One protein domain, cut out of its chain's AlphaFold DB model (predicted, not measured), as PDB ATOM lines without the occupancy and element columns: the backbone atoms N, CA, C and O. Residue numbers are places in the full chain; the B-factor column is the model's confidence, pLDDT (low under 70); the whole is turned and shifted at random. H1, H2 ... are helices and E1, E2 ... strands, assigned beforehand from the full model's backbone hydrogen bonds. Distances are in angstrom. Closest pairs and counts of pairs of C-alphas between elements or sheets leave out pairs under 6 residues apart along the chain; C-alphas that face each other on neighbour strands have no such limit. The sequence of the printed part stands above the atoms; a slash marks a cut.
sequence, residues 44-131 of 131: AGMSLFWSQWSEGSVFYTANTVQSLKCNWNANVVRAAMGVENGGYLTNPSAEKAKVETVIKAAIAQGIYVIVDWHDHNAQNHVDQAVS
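Overview. This is residues 44 to 131 of the 131 residues of the protein "Hypothetical protein" of Meloidogyne enterolobii (UniProt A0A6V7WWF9). A small sheet of three parallel strands is covered on one face by two helices, the long H3 running along E2 and E3 and the shorter H2 next to it, making two layers. Short H1 lies off the sheet, and short H4 sits near the end of E3. The 88 printed residues hold E1, H1, H2, E2, H3, E3 and H4 in that order, mixed helices and strands, with sheet order E1, E2, E3. The whole is compact, with a radius of gyration of the C-alphas of 12.7 A, but elongated, spanning 38 by 23 by 19 A.

Arrangement. Edge strand E1, residues 45 to 47, is parallel to inner strand E2, residues 76 to 82, at 3 degrees; N 78 and O 46, 2.9 A apart, are within hydrogen-bond range. H1, residues 54 to 57, is apart from H2, residues 62 to 70, whose height over the sheet is 10.0 A. H3, residues 92 to 109, is on the same face, 9.1 A in height; the closest C-alphas of H3 and E2, Val 99 and Ala 79, are 5.9 A apart. H2 touches residues 101 to 109 of H3 alone, the closest C-alphas being Ala 62 and Ala 105, 5.0 A; they run the same way at a tilt of 36 degrees, only just steep. E2 is parallel to edge strand E3, residues 112 to 118, at 20 degrees, with N 114 and O 77 within range at 2.8 A. Both strand-helix-strand units, parallel neighbour strands joined through helices, E1, H1 H2, E2 and E2, H3, E3, have right-handed crossovers. H4, residues 126 to 129, only grazes the sheet. Every O i to N i+4 pair is within range in H2 and H3; H1 and H4 are too short for one.

Along the chain. E1 begins at C-alpha 45 (22.198, -35.621, -33.357). E2 is 19.0 A long, H3 25.7 A, E3 17.9 A and H2 12.1 A. H4 ends at C-alpha 129 (12.961, -13.667, -35.273).

Size, cuts and confidence. The farthest C-alphas, Asn 71 and Asn 124, are 38.7 A apart. The printed part has no cut and no long link, and no printed residue is under pLDDT 70.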
ATOM      1  N   ALA A  44      25.622 -34.941 -36.567       98.50
ATOM      2  CA  ALA A  44      24.617 -35.951 -36.282       98.50
ATOM      3  C   ALA A  44      24.135 -35.798 -34.836       98.50
ATOM      4  O   ALA A  44      24.931 -35.644 -33.906       98.50
ATOM      5  N   GLY A  45      22.819 -35.821 -34.655       98.44
ATOM      6  CA  GLY A  45      22.198 -35.621 -33.357       98.44
ATOM      7  C   GLY A  45      20.685 -35.512 -33.454       98.44
ATOM      8  O   GLY A  45      20.086 -35.988 -34.416       98.44
ATOM      9  N   MET A  46      20.080 -34.888 -32.445       98.75
ATOM     10  CA  MET A  46      18.629 -34.878 -32.264       98.75
ATOM     11  C   MET A  46      18.059 -33.465 -32.245       98.75
ATOM     12  O   MET A  46      18.686 -32.525 -31.751       98.75
ATOM     13  N   SER A  47      16.823 -33.344 -32.728       98.75
ATOM     14  CA  SER A  47      15.965 -32.210 -32.398       98.75
ATOM     15  C   SER A  47      15.211 -32.507 -31.121       98.75
ATOM     16  O   SER A  47      14.634 -33.583 -30.975       98.75
ATOM     17  N   LEU A  48      15.173 -31.527 -30.225       98.75
ATOM     18  CA  LEU A  48      14.142 -31.494 -29.205       98.75
ATOM     19  C   LEU A  48      12.793 -31.221 -29.877       98.75
ATOM     20  O   LEU A  48      12.727 -30.659 -30.977       98.75
ATOM     21  N   PHE A  49      11.728 -31.649 -29.210       98.62
ATOM     22  CA  PHE A  49      10.371 -31.295 -29.592       98.62
ATOM     23  C   PHE A  49      10.107 -29.811 -29.290       98.62
ATOM     24  O   PHE A  49      10.938 -29.118 -28.696       98.62
ATOM     25  N   TRP A  50       8.952 -29.327 -29.716       98.44
ATOM     26  CA  TRP A  50       8.501 -27.954 -29.530       98.44
ATOM     27  C   TRP A  50       8.599 -27.496 -28.069       98.44
ATOM     28  O   TRP A  50       8.175 -28.202 -27.149       98.44
ATOM     29  N   SER A  51       9.183 -26.317 -27.851       98.62
ATOM     30  CA  SER A  51       9.505 -25.813 -26.511       98.62
ATOM     31  C   SER A  51       8.287 -25.465 -25.651       98.62
ATOM     32  O   SER A  51       8.376 -25.552 -24.422       98.62
ATOM     33  N   GLN A  52       7.159 -25.089 -26.261       98.44
ATOM     34  CA  GLN A  52       5.969 -24.610 -25.553       98.44
ATOM     35  C   GLN A  52       5.031 -25.736 -25.111       98.44
ATOM     36  O   GLN A  52       4.270 -25.560 -24.163       98.44
ATOM     37  N   TRP A  53       5.093 -26.899 -25.764       98.25
ATOM     38  CA  TRP A  53       4.260 -28.048 -25.407       98.25
ATOM     39  C   TRP A  53       4.878 -28.849 -24.263       98.25
ATOM     40  O   TRP A  53       6.099 -29.009 -24.172       98.25
ATOM     41  N   SER A  54       4.031 -29.364 -23.370       97.06
ATOM     42  CA  SER A  54       4.455 -30.079 -22.160       97.06
ATOM     43  C   SER A  54       5.369 -31.268 -22.460       97.06
ATOM     44  O   SER A  54       6.367 -31.474 -21.776       97.06
ATOM     45  N   GLU A  55       5.075 -31.979 -23.539       97.25
ATOM     46  CA  GLU A  55       5.764 -33.157 -24.044       97.25
ATOM     47  C   GLU A  55       7.208 -32.846 -24.447       97.25
ATOM     48  O   GLU A  55       8.073 -33.711 -24.346       97.25
ATOM     49  N   GLY A  56       7.478 -31.616 -24.896       97.06
ATOM     50  CA  GLY A  56       8.812 -31.168 -25.292       97.06
ATOM     51  C   GLY A  56       9.535 -30.394 -24.200       97.06
ATOM     52  O   GLY A  56      10.719 -30.628 -23.960       97.06
ATOM     53  N   SER A  57       8.826 -29.496 -23.515       97.56
ATOM     54  CA  SER A  57       9.400 -28.539 -22.562       97.56
ATOM     55  C   SER A  57      10.219 -29.196 -21.444       97.56
ATOM     56  O   SER A  57      11.262 -28.668 -21.057       97.56
ATOM     57  N   VAL A  58       9.815 -30.386 -20.988       98.44
ATOM     58  CA  VAL A  58      10.515 -31.164 -19.949       98.44
ATOM     59  C   VAL A  58      11.922 -31.612 -20.359       98.44
ATOM     60  O   VAL A  58      12.736 -31.947 -19.501       98.44
ATOM     61  N   PHE A  59      12.237 -31.595 -21.658       98.75
ATOM     62  CA  PHE A  59      13.535 -31.994 -22.205       98.75
ATOM     63  C   PHE A  59      14.486 -30.815 -22.472       98.75
ATOM     64  O   PHE A  59      15.632 -31.036 -22.864       98.75
ATOM     65  N   TYR A  60      14.078 -29.566 -22.221       98.75
ATOM     66  CA  TYR A  60      14.949 -28.385 -22.342       98.75
ATOM     67  C   TYR A  60      15.843 -28.231 -21.104       98.75
ATOM     68  O   TYR A  60      15.779 -27.247 -20.370       98.75
ATOM     69  N   THR A  61      16.681 -29.241 -20.852       98.88
ATOM     70  CA  THR A  61      17.537 -29.329 -19.662       98.88
ATOM     71  C   THR A  61      18.982 -29.662 -20.025       98.88
ATOM     72  O   THR A  61      19.260 -30.303 -21.041       98.88
ATOM     73  N   ALA A  62      19.922 -29.286 -19.154       98.81
ATOM     74  CA  ALA A  62      21.330 -29.633 -19.335       98.81
ATOM     75  C   ALA A  62      21.577 -31.153 -19.332       98.81
ATOM     76  O   ALA A  62      22.390 -31.643 -20.116       98.81
ATOM     77  N   ASN A  63      20.833 -31.904 -18.513       98.81
ATOM     78  CA  ASN A  63      20.945 -33.364 -18.426       98.81
ATOM     79  C   ASN A  63      20.522 -34.051 -19.729       98.81
ATOM     80  O   ASN A  63      21.149 -35.028 -20.146       98.81
ATOM     81  N   THR A  64      19.490 -33.532 -20.401       98.81
ATOM     82  CA  THR A  64      19.090 -34.021 -21.725       98.81
ATOM     83  C   THR A  64      20.226 -33.837 -22.725       98.81
ATOM     84  O   THR A  64      20.612 -34.792 -23.394       98.81
ATOM     85  N   VAL A  65      20.820 -32.642 -22.787       98.81
ATOM     86  CA  VAL A  65      21.930 -32.349 -23.711       98.81
ATOM     87  C   VAL A  65      23.158 -33.213 -23.413       98.81
ATOM     88  O   VAL A  65      23.758 -33.768 -24.333       98.81
ATOM     89  N   GLN A  66      23.496 -33.395 -22.135       98.81
ATOM     90  CA  GLN A  66      24.562 -34.306 -21.721       98.81
ATOM     91  C   GLN A  66      24.274 -35.746 -22.157       98.81
ATOM     92  O   GLN A  66      25.159 -36.408 -22.687       98.81
ATOM     93  N   SER A  67      23.040 -36.227 -21.994       98.81
ATOM     94  CA  SER A  67      22.658 -37.583 -22.406       98.81
ATOM     95  C   SER A  67      22.770 -37.767 -23.919       98.81
ATOM     96  O   SER A  67      23.298 -38.781 -24.376       98.81
ATOM     97  N   LEU A  68      22.352 -36.771 -24.708       98.69
ATOM     98  CA  LEU A  68      22.528 -36.789 -26.163       98.69
ATOM     99  C   LEU A  68      24.013 -36.877 -26.543       98.69
ATOM    100  O   LEU A  68      24.386 -37.683 -27.393       98.69
ATOM    101  N   LYS A  69      24.880 -36.099 -25.885       98.06
ATOM    102  CA  LYS A  69      26.330 -36.157 -26.114       98.06
ATOM    103  C   LYS A  69      26.919 -37.506 -25.703       98.06
ATOM    104  O   LYS A  69      27.527 -38.188 -26.523       98.06
ATOM    105  N   CYS A  70      26.778 -37.878 -24.437       98.19
ATOM    106  CA  CYS A  70      27.522 -38.982 -23.839       98.19
ATOM    107  C   CYS A  70      26.944 -40.355 -24.190       98.19
ATOM    108  O   CYS A  70      27.708 -41.293 -24.396       98.19
ATOM    109  N   ASN A  71      25.618 -40.475 -24.285       98.50
ATOM    110  CA  ASN A  71      24.964 -41.773 -24.452       98.50
ATOM    111  C   ASN A  71      24.598 -42.035 -25.916       98.50
ATOM    112  O   ASN A  71      24.606 -43.182 -26.350       98.50
ATOM    113  N   TRP A  72      24.253 -40.987 -26.673       98.44
ATOM    114  CA  TRP A  72      23.825 -41.110 -28.077       98.44
ATOM    115  C   TRP A  72      24.922 -40.692 -29.062       98.44
ATOM    116  O   TRP A  72      24.721 -40.760 -30.272       98.44
ATOM    117  N   ASN A  73      26.086 -40.271 -28.554       97.69
ATOM    118  CA  ASN A  73      27.220 -39.805 -29.347       97.69
ATOM    119  C   ASN A  73      26.863 -38.645 -30.302       97.69
ATOM    120  O   ASN A  73      27.446 -38.506 -31.379       97.69
ATOM    121  N   ALA A  74      25.896 -37.805 -29.917       98.56
ATOM    122  CA  ALA A  74      25.524 -36.637 -30.700       98.56
ATOM    123  C   ALA A  74      26.655 -35.598 -30.689       98.56
ATOM    124  O   ALA A  74      27.334 -35.388 -29.680       98.56
ATOM    125  N   ASN A  75      26.837 -34.904 -31.811       98.31
ATOM    126  CA  ASN A  75      27.722 -33.741 -31.908       98.31
ATOM    127  C   ASN A  75      26.962 -32.438 -32.208       98.31
ATOM    128  O   ASN A  75      27.586 -31.384 -32.305       98.31
ATOM    129  N   VAL A  76      25.632 -32.506 -32.308       98.81
ATOM    130  CA  VAL A  76      24.734 -31.360 -32.445       98.81
ATOM    131  C   VAL A  76      23.405 -31.631 -31.734       98.81
ATOM    132  O   VAL A  76      22.927 -32.764 -31.709       98.81
ATOM    133  N   VAL A  77      22.785 -30.594 -31.175       98.88
ATOM    134  CA  VAL A  77      21.391 -30.615 -30.703       98.88
ATOM    135  C   VAL A  77      20.610 -29.471 -31.348       98.88
ATOM    136  O   VAL A  77      21.144 -28.379 -31.511       98.88
ATOM    137  N   ARG A  78      19.350 -29.689 -31.730       98.94
ATOM    138  CA  ARG A  78      18.457 -28.624 -32.220       98.94
ATOM    139  C   ARG A  78      17.431 -28.252 -31.152       98.94
ATOM    140  O   ARG A  78      16.690 -29.116 -30.688       98.94
ATOM    141  N   ALA A  79      17.392 -26.973 -30.785       98.81
ATOM    142  CA  ALA A  79      16.430 -26.393 -29.854       98.81
ATOM    143  C   ALA A  79      15.296 -25.723 -30.645       98.81
ATOM    144  O   ALA A  79      15.472 -24.612 -31.141       98.81
ATOM    145  N   ALA A  80      14.166 -26.422 -30.780       98.75
ATOM    146  CA  ALA A  80      13.006 -25.998 -31.561       98.75
ATOM    147  C   ALA A  80      12.089 -25.068 -30.750       98.75
ATOM    148  O   ALA A  80      11.152 -25.516 -30.081       98.75
ATOM    149  N   MET A  81      12.383 -23.767 -30.790       98.62
ATOM    150  CA  MET A  81      11.619 -22.758 -30.062       98.62
ATOM    151  C   MET A  81      10.272 -22.543 -30.735       98.62
ATOM    152  O   MET A  81      10.212 -21.968 -31.819       98.62
ATOM    153  N   GLY A  82       9.192 -22.989 -30.100       98.19
ATOM    154  CA  GLY A  82       7.851 -22.734 -30.607       98.19
ATOM    155  C   GLY A  82       7.551 -21.240 -30.619       98.19
ATOM    156  O   GLY A  82       7.907 -20.531 -29.677       98.19
ATOM    157  N   VAL A  83       6.895 -20.764 -31.674       98.25
ATOM    158  CA  VAL A  83       6.660 -19.329 -31.901       98.25
ATOM    159  C   VAL A  83       5.207 -18.948 -31.649       98.25
ATOM    160  O   VAL A  83       4.921 -18.088 -30.815       98.25
ATOM    161  N   GLU A  84       4.287 -19.634 -32.318       96.88
ATOM    162  CA  GLU A  84       2.844 -19.455 -32.165       96.88
ATOM    163  C   GLU A  84       2.262 -20.377 -31.077       96.88
ATOM    164  O   GLU A  84       2.965 -21.181 -30.456       96.88
ATOM    165  N   ASN A  85       0.944 -20.287 -30.861       95.50
ATOM    166  CA  ASN A  85       0.170 -21.211 -30.022       95.50
ATOM    167  C   ASN A  85       0.738 -21.368 -28.600       95.50
ATOM    168  O   ASN A  85       0.979 -22.480 -28.129       95.50
ATOM    169  N   GLY A  86       0.984 -20.239 -27.927       96.62
ATOM    170  CA  GLY A  86       1.595 -20.202 -26.594       96.62
ATOM    171  C   GLY A  86       3.127 -20.218 -26.596       96.62
ATOM    172  O   GLY A  86       3.726 -20.257 -25.524       96.62
ATOM    173  N   GLY A  87       3.754 -20.172 -27.776       97.94
ATOM    174  CA  GLY A  87       5.196 -20.039 -27.959       97.94
ATOM    175  C   GLY A  87       5.739 -18.628 -27.717       97.94
ATOM    176  O   GLY A  87       5.172 -17.835 -26.963       97.94
ATOM    177  N   TYR A  88       6.861 -18.314 -28.364       98.19
ATOM    178  CA  TYR A  88       7.643 -17.094 -28.177       98.19
ATOM    179  C   TYR A  88       6.827 -15.804 -28.317       98.19
ATOM    180  O   TYR A  88       7.023 -14.889 -27.527       98.19
ATOM    181  N   LEU A  89       5.875 -15.719 -29.255       97.56
ATOM    182  CA  LEU A  89       5.068 -14.501 -29.427       97.56
ATOM    183  C   LEU A  89       4.188 -14.197 -28.208       97.56
ATOM    184  O   LEU A  89       3.877 -13.041 -27.940       97.56
ATOM    185  N   THR A  90       3.785 -15.231 -27.466       98.00
ATOM    186  CA  THR A  90       2.987 -15.091 -26.242       98.00
ATOM    187  C   THR A  90       3.871 -15.032 -24.997       98.00
ATOM    188  O   THR A  90       3.609 -14.247 -24.091       98.00
ATOM    189  N   ASN A  91       4.927 -15.849 -24.948       97.81
ATOM    190  CA  ASN A  91       5.761 -16.073 -23.767       97.81
ATOM    191  C   ASN A  91       7.265 -15.914 -24.082       97.81
ATOM    192  O   ASN A  91       8.045 -16.847 -23.858       97.81
ATOM    193  N   PRO A  92       7.722 -14.743 -24.567       97.12
ATOM    194  CA  PRO A  92       9.050 -14.601 -25.174       97.12
ATOM    195  C   PRO A  92      10.184 -14.914 -24.198       97.12
ATOM    196  O   PRO A  92      11.122 -15.635 -24.529       97.12
ATOM    197  N   SER A  93      10.079 -14.427 -22.958       97.62
ATOM    198  CA  SER A  93      11.095 -14.676 -21.928       97.62
ATOM    199  C   SER A  93      11.183 -16.154 -21.538       97.62
ATOM    200  O   SER A  93      12.283 -16.669 -21.348       97.62
ATOM    201  N   ALA A  94      10.044 -16.846 -21.438       98.12
ATOM    202  CA  ALA A  94      10.011 -18.245 -21.022       98.12
ATOM    203  C   ALA A  94      10.581 -19.167 -22.108       98.12
ATOM    204  O   ALA A  94      11.431 -20.010 -21.818       98.12
ATOM    205  N   GLU A  95      10.169 -18.977 -23.365       98.38
ATOM    206  CA  GLU A  95      10.654 -19.805 -24.472       98.38
ATOM    207  C   GLU A  95      12.133 -19.538 -24.773       98.38
ATOM    208  O   GLU A  95      12.910 -20.483 -24.935       98.38
ATOM    209  N   LYS A  96      12.570 -18.273 -24.708       97.75
ATOM    210  CA  LYS A  96      13.989 -17.918 -24.837       97.75
ATOM    211  C   LYS A  96      14.841 -18.542 -23.731       97.75
ATOM    212  O   LYS A  96      15.893 -19.103 -24.025       97.75
ATOM    213  N   ALA A  97      14.379 -18.533 -22.478       98.62
ATOM    214  CA  ALA A  97      15.115 -19.132 -21.361       98.62
ATOM    215  C   ALA A  97      15.338 -20.649 -21.532       98.62
ATOM    216  O   ALA A  97      16.410 -21.167 -21.198       98.62
ATOM    217  N   LYS A  98      14.360 -21.369 -22.100       98.75
ATOM    218  CA  LYS A  98      14.504 -22.796 -22.435       98.75
ATOM    219  C   LYS A  98      15.597 -23.006 -23.486       98.75
ATOM    220  O   LYS A  98      16.486 -23.837 -23.300       98.75
ATOM    221  N   VAL A  99      15.576 -22.228 -24.566       98.75
ATOM    222  CA  VAL A  99      16.594 -22.296 -25.627       98.75
ATOM    223  C   VAL A  99      17.980 -21.943 -25.089       98.75
ATOM    224  O   VAL A  99      18.938 -22.672 -25.336       98.75
ATOM    225  N   GLU A 100      18.095 -20.882 -24.290       98.69
ATOM    226  CA  GLU A 100      19.353 -20.494 -23.647       98.69
ATOM    227  C   GLU A 100      19.912 -21.595 -22.741       98.69
ATOM    228  O   GLU A 100      21.128 -21.783 -22.683       98.69
ATOM    229  N   THR A 101      19.045 -22.343 -22.054       98.88
ATOM    230  CA  THR A 101      19.452 -23.505 -21.254       98.88
ATOM    231  C   THR A 101      20.122 -24.563 -22.132       98.88
ATOM    232  O   THR A 101      21.200 -25.055 -21.789       98.88
ATOM    233  N   VAL A 102      19.545 -24.863 -23.300       98.88
ATOM    234  CA  VAL A 102      20.121 -25.813 -24.266       98.88
ATOM    235  C   VAL A 102      21.426 -25.283 -24.862       98.88
ATOM    236  O   VAL A 102      22.390 -26.038 -24.951       98.88
ATOM    237  N   ILE A 103      21.501 -23.992 -25.207       98.81
ATOM    238  CA  ILE A 103      22.725 -23.356 -25.725       98.81
ATOM    239  C   ILE A 103      23.866 -23.475 -24.710       98.81
ATOM    240  O   ILE A 103      24.946 -23.963 -25.044       98.81
ATOM    241  N   LYS A 104      23.629 -23.067 -23.456       98.75
ATOM    242  CA  LYS A 104      24.639 -23.122 -22.387       98.75
ATOM    243  C   LYS A 104      25.105 -24.557 -22.148       98.75
ATOM    244  O   LYS A 104      26.302 -24.796 -22.006       98.75
ATOM    245  N   ALA A 105      24.180 -25.516 -22.162       98.75
ATOM    246  CA  ALA A 105      24.514 -26.926 -22.019       98.75
ATOM    247  C   ALA A 105      25.313 -27.469 -23.215       98.75
ATOM    248  O   ALA A 105      26.290 -28.178 -23.006       98.75
ATOM    249  N   ALA A 106      24.961 -27.115 -24.453       98.62
ATOM    250  CA  ALA A 106      25.694 -27.543 -25.646       98.62
ATOM    251  C   ALA A 106      27.140 -27.022 -25.642       98.62
ATOM    252  O   ALA A 106      28.071 -27.791 -25.890       98.62
ATOM    253  N   ILE A 107      27.332 -25.752 -25.258       97.62
ATOM    254  CA  ILE A 107      28.656 -25.152 -25.051       97.62
ATOM    255  C   ILE A 107      29.435 -25.936 -23.988       97.62
ATOM    256  O   ILE A 107      30.567 -26.342 -24.239       97.62
ATOM    257  N   ALA A 108      28.824 -26.200 -22.828       97.56
ATOM    258  CA  ALA A 108      29.464 -26.936 -21.735       97.56
ATOM    259  C   ALA A 108      29.829 -28.385 -22.109       97.56
ATOM    260  O   ALA A 108      30.849 -28.898 -21.654       97.56
ATOM    261  N   GLN A 109      29.017 -29.039 -22.944       97.81
ATOM    262  CA  GLN A 109      29.236 -30.418 -23.402       97.81
ATOM    263  C   GLN A 109      30.141 -30.520 -24.636       97.81
ATOM    264  O   GLN A 109      30.437 -31.626 -25.098       97.81
ATOM    265  N   GLY A 110      30.573 -29.391 -25.200       96.94
ATOM    266  CA  GLY A 110      31.385 -29.396 -26.405       96.94
ATOM    267  C   GLY A 110      30.658 -30.044 -27.591       96.94
ATOM    268  O   GLY A 110      31.214 -30.919 -28.265       96.94
ATOM    269  N   ILE A 111      29.420 -29.625 -27.848       98.31
ATOM    270  CA  ILE A 111      28.688 -29.953 -29.078       98.31
ATOM    271  C   ILE A 111      28.097 -28.696 -29.721       98.31
ATOM    272  O   ILE A 111      27.969 -27.656 -29.076       98.31
ATOM    273  N   TYR A 112      27.710 -28.792 -30.990       98.69
ATOM    274  CA  TYR A 112      27.004 -27.711 -31.671       98.69
ATOM    275  C   TYR A 112      25.544 -27.612 -31.212       98.69
ATOM    276  O   TYR A 112      24.942 -28.582 -30.748       98.69
ATOM    277  N   VAL A 113      24.949 -26.435 -31.402       98.62
ATOM    278  CA  VAL A 113      23.517 -26.202 -31.203       98.62
ATOM    279  C   VAL A 113      22.930 -25.502 -32.424       98.62
ATOM    280  O   VAL A 113      23.522 -24.558 -32.943       98.62
ATOM    281  N   ILE A 114      21.770 -25.970 -32.883       98.81
ATOM    282  CA  ILE A 114      20.923 -25.267 -33.851       98.81
ATOM    283  C   ILE A 114      19.842 -24.544 -33.050       98.81
ATOM    284  O   ILE A 114      19.048 -25.192 -32.361       98.81
ATOM    285  N   VAL A 115      19.829 -23.216 -33.137       98.44
ATOM    286  CA  VAL A 115      18.769 -22.369 -32.581       98.44
ATOM    287  C   VAL A 115      17.717 -22.193 -33.662       98.44
ATOM    288  O   VAL A 115      18.013 -21.665 -34.730       98.44
ATOM    289  N   ASP A 116      16.519 -22.697 -33.408       98.44
ATOM    290  CA  ASP A 116      15.496 -22.857 -34.427       98.44
ATOM    291  C   ASP A 116      14.243 -22.059 -34.064       98.44
ATOM    292  O   ASP A 116      13.581 -22.342 -33.065       98.44
ATOM    293  N   TRP A 117      13.945 -21.055 -34.892       97.94
ATOM    294  CA  TRP A 117      12.675 -20.334 -34.895       97.94
ATOM    295  C   TRP A 117      11.604 -21.249 -35.492       97.94
ATOM    296  O   TRP A 117      11.451 -21.341 -36.712       97.94
ATOM    297  N   HIS A 118      10.929 -22.003 -34.626       98.12
ATOM    298  CA  HIS A 118      10.086 -23.116 -35.036       98.12
ATOM    299  C   HIS A 118       8.651 -22.652 -35.283       98.12
ATOM    300  O   HIS A 118       7.793 -22.684 -34.396       98.12
ATOM    301  N   ASP A 119       8.412 -22.187 -36.505       96.62
ATOM    302  CA  ASP A 119       7.171 -21.534 -36.897       96.62
ATOM    303  C   ASP A 119       6.683 -22.007 -38.269       96.62
ATOM    304  O   ASP A 119       7.463 -22.149 -39.213       96.62
ATOM    305  N   HIS A 120       5.374 -22.217 -38.385       95.31
ATOM    306  CA  HIS A 120       4.720 -22.523 -39.656       95.31
ATOM    307  C   HIS A 120       4.385 -21.264 -40.463       95.31
ATOM    308  O   HIS A 120       4.151 -21.366 -41.665       95.31
ATOM    309  N   ASN A 121       4.410 -20.091 -39.825       96.19
ATOM    310  CA  ASN A 121       4.108 -18.795 -40.420       96.19
ATOM    311  C   ASN A 121       5.280 -17.808 -40.290       96.19
ATOM    312  O   ASN A 121       5.066 -16.599 -40.207       96.19
ATOM    313  N   ALA A 122       6.521 -18.308 -40.310       92.50
ATOM    314  CA  ALA A 122       7.731 -17.517 -40.067       92.50
ATOM    315  C   ALA A 122       7.846 -16.260 -40.951       92.50
ATOM    316  O   ALA A 122       8.372 -15.239 -40.512       92.50
ATOM    317  N   GLN A 123       7.320 -16.302 -42.180       94.69
ATOM    318  CA  GLN A 123       7.289 -15.160 -43.099       94.69
ATOM    319  C   GLN A 123       6.512 -13.951 -42.553       94.69
ATOM    320  O   GLN A 123       6.759 -12.827 -42.980       94.69
ATOM    321  N   ASN A 124       5.592 -14.174 -41.613       96.69
ATOM    322  CA  ASN A 124       4.820 -13.125 -40.954       96.69
ATOM    323  C   ASN A 124       5.508 -12.602 -39.681       96.69
ATOM    324  O   ASN A 124       5.060 -11.605 -39.122       96.69
ATOM    325  N   HIS A 125       6.578 -13.261 -39.220       94.19
ATOM    326  CA  HIS A 125       7.225 -12.994 -37.932       94.19
ATOM    327  C   HIS A 125       8.735 -12.718 -38.052       94.19
ATOM    328  O   HIS A 125       9.517 -13.037 -37.154       94.19
ATOM    329  N   VAL A 126       9.158 -12.134 -39.178       94.50
ATOM    330  CA  VAL A 126      10.572 -11.838 -39.474       94.50
ATOM    331  C   VAL A 126      11.184 -10.901 -38.432       94.50
ATOM    332  O   VAL A 126      12.291 -11.157 -37.961       94.50
ATOM    333  N   ASP A 127      10.460  -9.854 -38.033       95.12
ATOM    334  CA  ASP A 127      10.965  -8.851 -37.089       95.12
ATOM    335  C   ASP A 127      11.203  -9.449 -35.693       95.12
ATOM    336  O   ASP A 127      12.181  -9.122 -35.023       95.12
ATOM    337  N   GLN A 128      10.342 -10.373 -35.264       94.06
ATOM    338  CA  GLN A 128      10.453 -11.058 -33.975       94.06
ATOM    339  C   GLN A 128      11.552 -12.126 -33.976       94.06
ATOM    340  O   GLN A 128      12.102 -12.434 -32.920       94.06
ATOM    341  N   ALA A 129      11.892 -12.681 -35.142       90.88
ATOM    342  CA  ALA A 129      12.961 -13.667 -35.273       90.88
ATOM    343  C   ALA A 129      14.368 -13.054 -35.138       90.88
ATOM    344  O   ALA A 129      15.324 -13.779 -34.857       90.88
ATOM    345  N   VAL A 130      14.506 -11.738 -35.345       88.38
ATOM    346  CA  VAL A 130      15.796 -11.019 -35.299       88.38
ATOM    347  C   VAL A 130      15.981 -10.137 -34.059       88.38
ATOM    348  O   VAL A 130      17.048  -9.542 -33.903       88.38
ATOM    349  N   SER A 131      14.965 -10.043 -33.192       73.06
ATOM    350  CA  SER A 131      14.978  -9.264 -31.939       73.06
ATOM    351  C   SER A 131      15.658  -9.997 -30.780       73.06
ATOM    352  O   SER A 131      16.432  -9.361 -30.031       73.06
TER     353      SER A 131